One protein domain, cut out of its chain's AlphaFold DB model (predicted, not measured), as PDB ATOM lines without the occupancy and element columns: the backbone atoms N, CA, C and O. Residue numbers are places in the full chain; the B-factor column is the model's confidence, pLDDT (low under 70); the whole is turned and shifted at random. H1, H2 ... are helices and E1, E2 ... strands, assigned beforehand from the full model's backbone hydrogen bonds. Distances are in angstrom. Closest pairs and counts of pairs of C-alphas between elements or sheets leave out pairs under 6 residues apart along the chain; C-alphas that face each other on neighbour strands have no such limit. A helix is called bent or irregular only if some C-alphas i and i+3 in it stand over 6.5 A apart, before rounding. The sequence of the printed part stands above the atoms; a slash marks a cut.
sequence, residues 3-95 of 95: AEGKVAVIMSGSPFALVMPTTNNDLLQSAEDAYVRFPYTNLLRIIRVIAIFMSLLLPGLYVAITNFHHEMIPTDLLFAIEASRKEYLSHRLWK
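Overview. This is residues 3 to 95 of the 95 residues of the protein "Spore germination protein GerKA" of Hungateiclostridium straminisolvens JCM 21531 (UniProt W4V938). The model is a wide, open U: the long bent helix H3 makes its base, the small hairpin of E1 and E2 makes one arm, and the helix H4 makes the other. The short helices H1 and H2 lie between the hairpin and H3, close to its first arm H3a, while the space between the hairpin and H4 is empty. The printed part has 93 residues, with two named strands and four named helices in the order E1, E2, H1, H2, H3, H4; the two strands make one antiparallel sheet, E1 - E2, and the class is mostly helix. The whole is extended, with a radius of gyration of the C-alphas of 23.2 A and spans of 59 by 40 by 25 A.

Arrangement. E1, residues 7 to 10, and E2, residues 17 to 20, are antiparallel neighbours and form a hairpin, with 156 degrees between their directions. The C-alphas of Ala 8 and Val 19 face each other at 4.4 A; N 7 and O 20 are within hydrogen-bond range at 2.8 A, and so are N 18 and O 9 at 2.9 A. H3, residues 38 to 68, was assigned as one helix by its hydrogen bonds but is bent, with C-alphas 56 and 59 6.8 A apart. Its arms H3a, residues 38 to 56, and H3b, residues 59 to 68, stand at a steep tilt of 40 degrees. H1, residues 24 to 28, is close to H3a but not clearly touching; their closest C-alphas, those of Leu 28 and Arg 48, are 7.7 A apart. H2, residues 31 to 34, is also close to H3a but not clearly touching, with the closest C-alphas, those of Asp 33 and Thr 41, 5.7 A apart. H4, residues 75 to 93, touches no helix and is apart from H3b, H3a, E1 and E2. In H1, H3a, H3b and H4 every O i to N i+4 pair is within hydrogen-bond range; H2 is too short for such a pair.

Along the chain. E1 begins with C-alpha 7 at (177.080, 162.636, 60.644). H3a measures 27.5 A from C-alpha 38 at (177.534, 185.609, 45.634) to C-alpha 56, and H3b measures 14.3 A. H4 measures 27.1 A and ends with C-alpha 93 at (121.484, 176.538, 55.058).

Size, cuts and confidence. The two C-alphas farthest apart, those of Ala 3 and Trp 94, are 62.6 A apart. Residues 11 to 16, 53 to 64 and 79 to 95 stand free. The printed part has no cut and no long link. The mean pLDDT of the printed part is 83.7; residues 69 to 75 and 94 to 95 are under 70.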
ATOM      1  N   ALA A   3     181.546 166.917  53.941       74.00
ATOM      2  CA  ALA A   3     182.710 167.809  54.000       74.00
ATOM      3  C   ALA A   3     182.616 168.879  55.109       74.00
ATOM      4  O   ALA A   3     183.623 169.453  55.498       74.00
ATOM      5  N   GLU A   4     181.411 169.130  55.631       75.62
ATOM      6  CA  GLU A   4     181.165 170.047  56.756       75.62
ATOM      7  C   GLU A   4     181.275 169.336  58.118       75.62
ATOM      8  O   GLU A   4     181.017 169.952  59.146       75.62
ATOM      9  N   GLY A   5     181.622 168.041  58.140       81.06
ATOM     10  CA  GLY A   5     181.744 167.257  59.373       81.06
ATOM     11  C   GLY A   5     180.414 166.766  59.955       81.06
ATOM     12  O   GLY A   5     180.359 166.417  61.133       81.06
ATOM     13  N   LYS A   6     179.334 166.733  59.163       85.31
ATOM     14  CA  LYS A   6     178.034 166.212  59.620       85.31
ATOM     15  C   LYS A   6     177.988 164.685  59.560       85.31
ATOM     16  O   LYS A   6     178.485 164.077  58.614       85.31
ATOM     17  N   VAL A   7     177.332 164.079  60.545       86.38
ATOM     18  CA  VAL A   7     177.080 162.636  60.644       86.38
ATOM     19  C   VAL A   7     175.762 162.307  59.948       86.38
ATOM     20  O   VAL A   7     174.742 162.933  60.229       86.38
ATOM     21  N   ALA A   8     175.774 161.311  59.060       88.62
ATOM     22  CA  ALA A   8     174.577 160.787  58.413       88.62
ATOM     23  C   ALA A   8     174.249 159.381  58.944       88.62
ATOM     24  O   ALA A   8     175.108 158.500  58.939       88.62
ATOM     25  N   VAL A   9     173.010 159.168  59.390       88.88
ATOM     26  CA  VAL A   9     172.476 157.878  59.837       88.88
ATOM     27  C   VAL A   9     171.553 157.335  58.753       88.88
ATOM     28  O   VAL A   9     170.571 157.975  58.374       88.88
ATOM     29  N   ILE A  10     171.876 156.141  58.260       91.75
ATOM     30  CA  ILE A  10     171.104 155.432  57.239       91.75
ATOM     31  C   ILE A  10     170.502 154.191  57.894       91.75
ATOM     32  O   ILE A  10     171.217 153.393  58.497       91.75
ATOM     33  N   MET A  11     169.183 154.038  57.787       91.00
ATOM     34  CA  MET A  11     168.447 152.904  58.344       91.00
ATOM     35  C   MET A  11     167.963 151.996  57.216       91.00
ATOM     36  O   MET A  11     167.388 152.472  56.237       91.00
ATOM     37  N   SER A  12     168.159 150.686  57.364       89.00
ATOM     38  CA  SER A  12     167.649 149.713  56.394       89.00
ATOM     39  C   SER A  12     166.117 149.756  56.366       89.00
ATOM     40  O   SER A  12     165.479 149.612  57.407       89.00
ATOM     41  N   GLY A  13     165.535 149.994  55.187       90.00
ATOM     42  CA  GLY A  13     164.084 150.096  54.978       90.00
ATOM     43  C   GLY A  13     163.521 151.520  54.878       90.00
ATOM     44  O   GLY A  13     162.363 151.671  54.498       90.00
ATOM     45  N   SER A  14     164.314 152.562  55.152       88.19
ATOM     46  CA  SER A  14     163.919 153.960  54.924       88.19
ATOM     47  C   SER A  14     164.625 154.524  53.685       88.19
ATOM     48  O   SER A  14     165.847 154.399  53.589       88.19
ATOM     49  N   PRO A  15     163.917 155.195  52.757       90.94
ATOM     50  CA  PRO A  15     164.552 155.892  51.639       90.94
ATOM     51  C   PRO A  15     165.223 157.216  52.056       90.94
ATOM     52  O   PRO A  15     165.840 157.874  51.222       90.94
ATOM     53  N   PHE A  16     165.109 157.624  53.326       88.50
ATOM     54  CA  PHE A  16     165.659 158.879  53.844       88.50
ATOM     55  C   PHE A  16     166.871 158.644  54.753       88.50
ATOM     56  O   PHE A  16     166.847 157.762  55.615       88.50
ATOM     57  N   ALA A  17     167.899 159.487  54.603       88.38
ATOM     58  CA  ALA A  17     169.050 159.558  55.500       88.38
ATOM     59  C   ALA A  17     168.884 160.718  56.495       88.38
ATOM     60  O   ALA A  17     168.545 161.835  56.102       88.38
ATOM     61  N   LEU A  18     169.142 160.463  57.778       88.12
ATOM     62  CA  LEU A  18     169.093 161.479  58.834       88.12
ATOM     63  C   LEU A  18     170.466 162.137  58.971       88.12
ATOM     64  O   LEU A  18     171.457 161.431  59.117       88.12
ATOM     65  N   VAL A  19     170.545 163.468  58.953       88.81
ATOM     66  CA  VAL A  19     171.816 164.205  59.078       88.81
ATOM     67  C   VAL A  19     171.831 165.011  60.376       88.81
ATOM     68  O   VAL A  19     170.862 165.703  60.681       88.81
ATOM     69  N   MET A  20     172.926 164.931  61.137       87.75
ATOM     70  CA  MET A  20     173.110 165.635  62.411       87.75
ATOM     71  C   MET A  20     174.579 166.052  62.647       87.75
ATOM     72  O   MET A  20     175.484 165.388  62.144       87.75
ATOM     73  N   PRO A  21     174.853 167.115  63.428       88.12
ATOM     74  CA  PRO A  21     173.884 168.063  63.972       88.12
ATOM     75  C   PRO A  21     173.338 168.991  62.877       88.12
ATOM     76  O   PRO A  21     174.078 169.452  62.012       88.12
ATOM     77  N   THR A  22     172.036 169.272  62.936       87.56
ATOM     78  CA  THR A  22     171.419 170.324  62.121       87.56
ATOM     79  C   THR A  22     171.596 171.656  62.829       87.56
ATOM     80  O   THR A  22     171.208 171.811  63.988       87.56
ATOM     81  N   THR A  23     172.178 172.621  62.129       87.75
ATOM     82  CA  THR A  23     172.291 174.002  62.600       87.75
ATOM     83  C   THR A  23     171.177 174.860  62.011       87.75
ATOM     84  O   THR A  23     170.599 174.533  60.976       87.75
ATOM     85  N   ASN A  24     170.894 176.008  62.629       84.06
ATOM     86  CA  ASN A  24     169.923 176.958  62.082       84.06
ATOM     87  C   ASN A  24     170.283 177.393  60.648       84.06
ATOM     88  O   ASN A  24     169.412 177.577  59.808       84.06
ATOM     89  N   ASN A  25     171.577 177.507  60.338       83.44
ATOM     90  CA  ASN A  25     172.030 177.874  59.001       83.44
ATOM     91  C   ASN A  25     171.699 176.798  57.949       83.44
ATOM     92  O   ASN A  25     171.429 177.138  56.804       83.44
ATOM     93  N   ASP A  26     171.642 175.524  58.340       85.75
ATOM     94  CA  ASP A  26     171.294 174.423  57.432       85.75
ATOM     95  C   ASP A  26     169.823 174.445  57.025       85.75
ATOM     96  O   ASP A  26     169.478 174.024  55.927       85.75
ATOM     97  N   LEU A  27     168.963 174.963  57.903       84.62
ATOM     98  CA  LEU A  27     167.535 175.147  57.638       84.62
ATOM     99  C   LEU A  27     167.268 176.387  56.781       84.62
ATOM    100  O   LEU A  27     166.268 176.460  56.071       84.62
ATOM    101  N   LEU A  28     168.156 177.379  56.868       85.50
ATOM    102  CA  LEU A  28     168.024 178.644  56.157       85.50
ATOM    103  C   LEU A  28     168.657 178.630  54.769       85.50
ATOM    104  O   LEU A  28     168.381 179.551  54.005       85.50
ATOM    105  N   GLN A  29     169.504 177.659  54.431       84.00
ATOM    106  CA  GLN A  29     170.176 177.574  53.133       84.00
ATOM    107  C   GLN A  29     169.474 176.582  52.202       84.00
ATOM    108  O   GLN A  29     169.118 175.480  52.606       84.00
ATOM    109  N   SER A  30     169.300 176.970  50.938       84.25
ATOM    110  CA  SER A  30     168.806 176.077  49.882       84.25
ATOM    111  C   SER A  30     169.971 175.531  49.056       84.25
ATOM    112  O   SER A  30     170.979 176.213  48.879       84.25
ATOM    113  N   ALA A  31     169.823 174.331  48.484       81.06
ATOM    114  CA  ALA A  31     170.799 173.780  47.537       81.06
ATOM    115  C   ALA A  31     170.979 174.680  46.298       81.06
ATOM    116  O   ALA A  31     172.060 174.736  45.718       81.06
ATOM    117  N   GLU A  32     169.942 175.436  45.932       81.50
ATOM    118  CA  GLU A  32     169.968 176.394  44.821       81.50
ATOM    119  C   GLU A  32     170.901 177.585  45.089       81.50
ATOM    120  O   GLU A  32     171.535 178.096  44.166       81.50
ATOM    121  N   ASP A  33     171.060 177.984  46.358       84.19
ATOM    122  CA  ASP A  33     171.889 179.128  46.757       84.19
ATOM    123  C   ASP A  33     173.374 178.926  46.391       84.19
ATOM    124  O   ASP A  33     174.112 179.906  46.255       84.19
ATOM    125  N   ALA A  34     173.812 177.668  46.230       82.81
ATOM    126  CA  ALA A  34     175.179 177.294  45.865       82.81
ATOM    127  C   ALA A  34     175.499 177.516  44.377       82.81
ATOM    128  O   ALA A  34     176.665 177.680  44.019       82.81
ATOM    129  N   TYR A  35     174.480 177.534  43.512       86.00
ATOM    130  CA  TYR A  35     174.641 177.716  42.064       86.00
ATOM    131  C   TYR A  35     174.546 179.184  41.635       86.00
ATOM    132  O   TYR A  35     174.916 179.546  40.516       86.00
ATOM    133  N   VAL A  36     174.053 180.042  42.526       88.56
ATOM    134  CA  VAL A  36     173.841 181.465  42.276       88.56
ATOM    135  C   VAL A  36     175.096 182.268  42.646       88.56
ATOM    136  O   VAL A  36     175.828 181.947  43.581       88.56
ATOM    137  N   ARG A  37     175.376 183.345  41.898       88.00
ATOM    138  CA  ARG A  37     176.510 184.236  42.190       88.00
ATOM    139  C   ARG A  37     176.337 184.920  43.552       88.00
ATOM    140  O   ARG A  37     175.264 185.427  43.872       88.00
ATOM    141  N   PHE A  38     177.452 185.061  44.273       86.19
ATOM    142  CA  PHE A  38     177.534 185.609  45.634       86.19
ATOM    143  C   PHE A  38     176.665 186.853  45.940       86.19
ATOM    144  O   PHE A  38     175.970 186.826  46.960       86.19
ATOM    145  N   PRO A  39     176.630 187.927  45.115       89.94
ATOM    146  CA  PRO A  39     175.798 189.096  45.423       89.94
ATOM    147  C   PRO A  39     174.295 188.779  45.460       89.94
ATOM    148  O   PRO A  39     173.585 189.277  46.331       89.94
ATOM    149  N   TYR A  40     173.814 187.912  44.568       88.69
ATOM    150  CA  TYR A  40     172.404 187.524  44.519       88.69
ATOM    151  C   TYR A  40     172.049 186.561  45.654       88.69
ATOM    152  O   TYR A  40     171.003 186.712  46.280       88.69
ATOM    153  N   THR A  41     172.946 185.632  45.993       90.62
ATOM    154  CA  THR A  41     172.750 184.723  47.129       90.62
ATOM    155  C   THR A  41     172.609 185.487  48.449       90.62
ATOM    156  O   THR A  41     171.742 185.162  49.259       90.62
ATOM    157  N   ASN A  42     173.402 186.541  48.670       89.19
ATOM    158  CA  ASN A  42     173.271 187.366  49.877       89.19
ATOM    159  C   ASN A  42     171.954 188.143  49.921       89.19
ATOM    160  O   ASN A  42     171.327 188.209  50.979       89.19
ATOM    161  N   LEU A  43     171.503 188.680  48.784       92.69
ATOM    162  CA  LEU A  43     170.197 189.333  48.698       92.69
ATOM    163  C   LEU A  43     169.066 188.359  49.065       92.69
ATOM    164  O   LEU A  43     168.220 188.683  49.897       92.69
ATOM    165  N   LEU A  44     169.089 187.145  48.507       91.62
ATOM    166  CA  LEU A  44     168.101 186.106  48.813       91.62
ATOM    167  C   LEU A  44     168.122 185.704  50.292       91.62
ATOM    168  O   LEU A  44     167.058 185.547  50.892       91.62
ATOM    169  N   ARG A  45     169.306 185.600  50.910       89.81
ATOM    170  CA  ARG A  45     169.434 185.320  52.351       89.81
ATOM    171  C   ARG A  45     168.776 186.404  53.207       89.81
ATOM    172  O   ARG A  45     168.052 186.065  54.138       89.81
ATOM    173  N   ILE A  46     168.976 187.682  52.880       92.12
ATOM    174  CA  ILE A  46     168.354 188.801  53.610       92.12
ATOM    175  C   ILE A  46     166.828 188.743  53.481       92.12
ATOM    176  O   ILE A  46     166.124 188.802  54.490       92.12
ATOM    177  N   ILE A  47     166.315 188.563  52.260       94.19
ATOM    178  CA  ILE A  47     164.871 188.451  52.007       94.19
ATOM    179  C   ILE A  47     164.277 187.278  52.793       94.19
ATOM    180  O   ILE A  47     163.225 187.429  53.409       94.19
ATOM    181  N   ARG A  48     164.959 186.126  52.824       92.12
ATOM    182  CA  ARG A  48     164.503 184.929  53.542       92.12
ATOM    183  C   ARG A  48     164.391 185.173  55.048       92.12
ATOM    184  O   ARG A  48     163.393 184.783  55.646       92.12
ATOM    185  N   VAL A  49     165.358 185.868  55.649       92.00
ATOM    186  CA  VAL A  49     165.303 186.239  57.074       92.00
ATOM    187  C   VAL A  49     164.106 187.151  57.353       92.00
ATOM    188  O   VAL A  49     163.337 186.875  58.271       92.00
ATOM    189  N   ILE A  50     163.886 188.185  56.535       95.00
ATOM    190  CA  ILE A  50     162.729 189.086  56.681       95.00
ATOM    191  C   ILE A  50     161.414 188.312  56.506       95.00
ATOM    192  O   ILE A  50     160.483 188.495  57.289       95.00
ATOM    193  N   ALA A  51     161.342 187.411  55.525       94.31
ATOM    194  CA  ALA A  51     160.162 186.593  55.264       94.31
ATOM    195  C   ALA A  51     159.796 185.684  56.446       94.31
ATOM    196  O   ALA A  51     158.611 185.507  56.714       94.31
ATOM    197  N   ILE A  52     160.780 185.154  57.178       93.50
ATOM    198  CA  ILE A  52     160.546 184.346  58.386       93.50
ATOM    199  C   ILE A  52     159.941 185.191  59.510       93.50
ATOM    200  O   ILE A  52     158.991 184.765  60.162       93.50
ATOM    201  N   PHE A  53     160.447 186.407  59.726       94.69
ATOM    202  CA  PHE A  53     159.837 187.312  60.703       94.69
ATOM    203  C   PHE A  53     158.426 187.711  60.287       94.69
ATOM    204  O   PHE A  53     157.523 187.724  61.118       94.69
ATOM    205  N   MET A  54     158.217 187.992  59.002       96.50
ATOM    206  CA  MET A  54     156.899 188.305  58.464       96.50
ATOM    207  C   MET A  54     155.926 187.137  58.651       96.50
ATOM    208  O   MET A  54     154.849 187.341  59.198       96.50
ATOM    209  N   SER A  55     156.291 185.915  58.270       95.31
ATOM    210  CA  SER A  55     155.394 184.759  58.392       95.31
ATOM    211  C   SER A  55     155.021 184.444  59.844       95.31
ATOM    212  O   SER A  55     153.905 183.994  60.099       95.31
ATOM    213  N   LEU A  56     155.918 184.729  60.793       94.12
ATOM    214  CA  LEU A  56     155.668 184.557  62.220       94.12
ATOM    215  C   LEU A  56     154.822 185.699  62.813       94.12
ATOM    216  O   LEU A  56     153.908 185.447  63.596       94.12
ATOM    217  N   LEU A  57     155.122 186.955  62.459       95.62
ATOM    218  CA  LEU A  57     154.526 188.142  63.085       95.62
ATOM    219  C   LEU A  57     153.220 188.594  62.422       95.62
ATOM    220  O   LEU A  57     152.322 189.039  63.136       95.62
ATOM    221  N   LEU A  58     153.075 188.479  61.094       93.50
ATOM    222  CA  LEU A  58     151.869 188.916  60.373       93.50
ATOM    223  C   LEU A  58     150.568 188.316  60.919       93.50
ATOM    224  O   LEU A  58     149.640 189.093  61.133       93.50
ATOM    225  N   PRO A  59     150.441 186.993  61.152       92.00
ATOM    226  CA  PRO A  59     149.181 186.439  61.640       92.00
ATOM    227  C   PRO A  59     148.825 186.969  63.035       92.00
ATOM    228  O   PRO A  59     147.676 187.336  63.275       92.00
ATOM    229  N   GLY A  60     149.807 187.086  63.935       91.19
ATOM    230  CA  GLY A  60     149.591 187.654  65.268       91.19
ATOM    231  C   GLY A  60     149.205 189.133  65.213       91.19
ATOM    232  O   GLY A  60     148.266 189.559  65.882       91.19
ATOM    233  N   LEU A  61     149.881 189.903  64.361       89.25
ATOM    234  CA  LEU A  61     149.616 191.323  64.163       89.25
ATOM    235  C   LEU A  61     148.237 191.558  63.525       89.25
ATOM    236  O   LEU A  61     147.512 192.451  63.956       89.25
ATOM    237  N   TYR A  62     147.827 190.718  62.572       87.50
ATOM    238  CA  TYR A  62     146.487 190.743  61.983       87.50
ATOM    239  C   TYR A  62     145.394 190.531  63.041       87.50
ATOM    240  O   TYR A  62     144.445 191.313  63.125       87.50
ATOM    241  N   VAL A  63     145.544 189.516  63.897       88.62
ATOM    242  CA  VAL A  63     144.591 189.252  64.988       88.62
ATOM    243  C   VAL A  63     144.591 190.397  66.006       88.62
ATOM    244  O   VAL A  63     143.526 190.826  66.444       88.62
ATOM    245  N   ALA A  64     145.756 190.943  66.358       87.50
ATOM    246  CA  ALA A  64     145.851 192.048  67.309       87.50
ATOM    247  C   ALA A  64     145.154 193.321  66.799       87.50
ATOM    248  O   ALA A  64     144.374 193.932  67.531       87.50
ATOM    249  N   ILE A  65     145.368 193.702  65.536       84.94
ATOM    250  CA  ILE A  65     144.704 194.872  64.938       84.94
ATOM    251  C   ILE A  65     143.190 194.660  64.892       84.94
ATOM    252  O   ILE A  65     142.435 195.527  65.325       84.94
ATOM    253  N   THR A  66     142.751 193.491  64.423       79.44
ATOM    254  CA  THR A  66     141.323 193.186  64.277       79.44
ATOM    255  C   THR A  66     140.574 193.033  65.595       79.44
ATOM    256  O   THR A  66     139.358 193.095  65.544       79.44
ATOM    257  N   ASN A  67     141.238 192.848  66.744       78.25
ATOM    258  CA  ASN A  67     140.572 192.756  68.054       78.25
ATOM    259  C   ASN A  67     140.676 194.040  68.893       78.25
ATOM    260  O   ASN A  67     139.773 194.326  69.676       78.25
ATOM    261  N   PHE A  68     141.771 194.800  68.774       75.06
ATOM    262  CA  PHE A  68     142.030 195.961  69.638       75.06
ATOM    263  C   PHE A  68     141.825 197.316  68.946       75.06
ATOM    264  O   PHE A  68     141.643 198.313  69.638       75.06
ATOM    265  N   HIS A  69     141.820 197.373  67.609       68.00
ATOM    266  CA  HIS A  69     141.633 198.608  66.838       68.00
ATOM    267  C   HIS A  69     140.547 198.429  65.766       68.00
ATOM    268  O   HIS A  69     140.809 198.544  64.568       68.00
ATOM    269  N   HIS A  70     139.304 198.169  66.185       59.50
ATOM    270  CA  HIS A  70     138.160 198.063  65.262       59.50
ATOM    271  C   HIS A  70     137.934 199.340  64.432       59.50
ATOM    272  O   HIS A  70     137.447 199.256  63.310       59.50
ATOM    273  N   GLU A  71     138.333 200.507  64.947       60.75
ATOM    274  CA  GLU A  71     138.200 201.806  64.266       60.75
ATOM    275  C   GLU A  71     139.204 202.007  63.117       60.75
ATOM    276  O   GLU A  71     139.013 202.889  62.284       60.75
ATOM    277  N   MET A  72     140.261 201.187  63.032       62.47
ATOM    278  CA  MET A  72     141.225 201.228  61.922       62.47
ATOM    279  C   MET A  72     140.787 200.408  60.705       62.47
ATOM    280  O   MET A  72     141.455 200.467  59.673       62.47
ATOM    281  N   ILE A  73     139.705 199.632  60.802       62.31
ATOM    282  CA  ILE A  73     139.168 198.873  59.672       62.31
ATOM    283  C   ILE A  73     138.287 199.832  58.856       62.31
ATOM    284  O   ILE A  73     137.252 200.266  59.362       62.31
ATOM    285  N   PRO A  74     138.654 200.168  57.603       66.00
ATOM    286  CA  PRO A  74     137.786 200.933  56.716       66.00
ATOM    287  C   PRO A  74     136.421 200.251  56.636       66.00
ATOM    288  O   PRO A  74     136.351 199.032  56.457       66.00
ATOM    289  N   THR A  75     135.338 201.017  56.741       69.12
ATOM    290  CA  THR A  75     133.956 200.509  56.685       69.12
ATOM    291  C   THR A  75     133.713 199.572  55.501       69.12
ATOM    292  O   THR A  75     132.995 198.584  55.639       69.12
ATOM    293  N   ASP A  76     134.380 199.811  54.370       71.62
ATOM    294  CA  ASP A  76     134.290 198.989  53.159       71.62
ATOM    295  C   ASP A  76     134.717 197.528  53.389       71.62
ATOM    296  O   ASP A  76     134.085 196.597  52.883       71.62
ATOM    297  N   LEU A  77     135.753 197.299  54.202       71.31
ATOM    298  CA  LEU A  77     136.219 195.954  54.552       71.31
ATOM    299  C   LEU A  77     135.281 195.271  55.549       71.31
ATOM    300  O   LEU A  77     135.077 194.059  55.463       71.31
ATOM    301  N   LEU A  78     134.675 196.036  56.459       71.38
ATOM    302  CA  LEU A  78     133.692 195.509  57.405       71.38
ATOM    303  C   LEU A  78     132.466 194.956  56.659       71.38
ATOM    304  O   LEU A  78     132.046 193.824  56.908       71.38
ATOM    305  N   PHE A  79     131.962 195.704  55.669       77.06
ATOM    306  CA  PHE A  79     130.873 195.249  54.803       77.06
ATOM    307  C   PHE A  79     131.256 194.016  53.971       77.06
ATOM    308  O   PHE A  79     130.449 193.093  53.851       77.06
ATOM    309  N   ALA A  80     132.484 193.945  53.444       78.81
ATOM    310  CA  ALA A  80     132.960 192.771  52.706       78.81
ATOM    311  C   ALA A  80     133.042 191.505  53.591       78.81
ATOM    312  O   ALA A  80     132.671 190.404  53.165       78.81
ATOM    313  N   ILE A  81     133.475 191.647  54.848       79.62
ATOM    314  CA  ILE A  81     133.522 190.544  55.821       79.62
ATOM    315  C   ILE A  81     132.103 190.093  56.205       79.62
ATOM    316  O   ILE A  81     131.840 188.890  56.294       79.62
ATOM    317  N   GLU A  82     131.159 191.015  56.396       82.19
ATOM    318  CA  GLU A  82     129.762 190.650  56.662       82.19
ATOM    319  C   GLU A  82     129.089 189.964  55.468       82.19
ATOM    320  O   GLU A  82     128.373 188.974  55.654       82.19
ATOM    321  N   ALA A  83     129.322 190.459  54.250       81.00
ATOM    322  CA  ALA A  83     128.778 189.875  53.028       81.00
ATOM    323  C   ALA A  83     129.279 188.436  52.827       81.00
ATOM    324  O   ALA A  83     128.463 187.525  52.665       81.00
ATOM    325  N   SER A  84     130.591 188.207  52.952       81.19
ATOM    326  CA  SER A  84     131.178 186.860  52.843       81.19
ATOM    327  C   SER A  84     130.669 185.901  53.931       81.19
ATOM    328  O   SER A  84     130.383 184.734  53.652       81.19
ATOM    329  N   ARG A  85     130.464 186.384  55.166       82.12
ATOM    330  CA  ARG A  85     129.863 185.591  56.253       82.12
ATOM    331  C   ARG A  85     128.414 185.202  55.943       82.12
ATOM    332  O   ARG A  85     128.041 184.052  56.178       82.12
ATOM    333  N   LYS A  86     127.595 186.132  55.439       83.38
ATOM    334  CA  LYS A  86     126.195 185.860  55.062       83.38
ATOM    335  C   LYS A  86     126.105 184.864  53.910       83.38
ATOM    336  O   LYS A  86     125.273 183.964  53.968       83.38
ATOM    337  N   GLU A  87     126.968 184.986  52.907       81.81
ATOM    338  CA  GLU A  87     127.027 184.055  51.778       81.81
ATOM    339  C   GLU A  87     127.411 182.639  52.224       81.81
ATOM    340  O   GLU A  87     126.719 181.678  51.886       81.81
ATOM    341  N   TYR A  88     128.442 182.508  53.065       80.25
ATOM    342  CA  TYR A  88     128.834 181.218  53.638       80.25
ATOM    343  C   TYR A  88     127.696 180.571  54.442       80.25
ATOM    344  O   TYR A  88     127.415 179.381  54.288       80.25
ATOM    345  N   LEU A  89     127.019 181.351  55.292       78.06
ATOM    346  CA  LEU A  89     125.878 180.867  56.071       78.06
ATOM    347  C   LEU A  89     124.694 180.490  55.174       78.06
ATOM    348  O   LEU A  89     124.084 179.453  55.406       78.06
ATOM    349  N   SER A  90     124.405 181.273  54.132       78.06
ATOM    350  CA  SER A  90     123.369 180.964  53.142       78.06
ATOM    351  C   SER A  90     123.662 179.632  52.450       78.06
ATOM    352  O   SER A  90     122.865 178.703  52.537       78.06
ATOM    353  N   HIS A  91     124.853 179.465  51.877       77.12
ATOM    354  CA  HIS A  91     125.253 178.209  51.241       77.12
ATOM    355  C   HIS A  91     125.214 177.013  52.218       77.12
ATOM    356  O   HIS A  91     125.006 175.872  51.805       77.12
ATOM    357  N   ARG A  92     125.411 177.242  53.522       81.19
ATOM    358  CA  ARG A  92     125.308 176.197  54.551       81.19
ATOM    359  C   ARG A  92     123.867 175.847  54.941       81.19
ATOM    360  O   ARG A  92     123.659 174.749  55.433       81.19
ATOM    361  N   LEU A  93     122.906 176.751  54.748       77.00
ATOM    362  CA  LEU A  93     121.484 176.538  55.058       77.00
ATOM    363  C   LEU A  93     120.699 175.893  53.903       77.00
ATOM    364  O   LEU A  93     119.641 175.322  54.139       77.00
ATOM    365  N   TRP A  94     121.207 175.987  52.669       65.44
ATOM    366  CA  TRP A  94     120.619 175.372  51.468       65.44
ATOM    367  C   TRP A  94     121.188 173.973  51.142       65.44
ATOM    368  O   TRP A  94     120.933 173.439  50.061       65.44
ATOM    369  N   LYS A  95     121.955 173.383  52.065       55.16
ATOM    370  CA  LYS A  95     122.369 171.972  52.070       55.16
ATOM    371  C   LYS A  95     121.724 171.262  53.248       55.16
ATOM    372  O   LYS A  95     121.360 170.082  53.062       55.16
TER     373      LYS A  95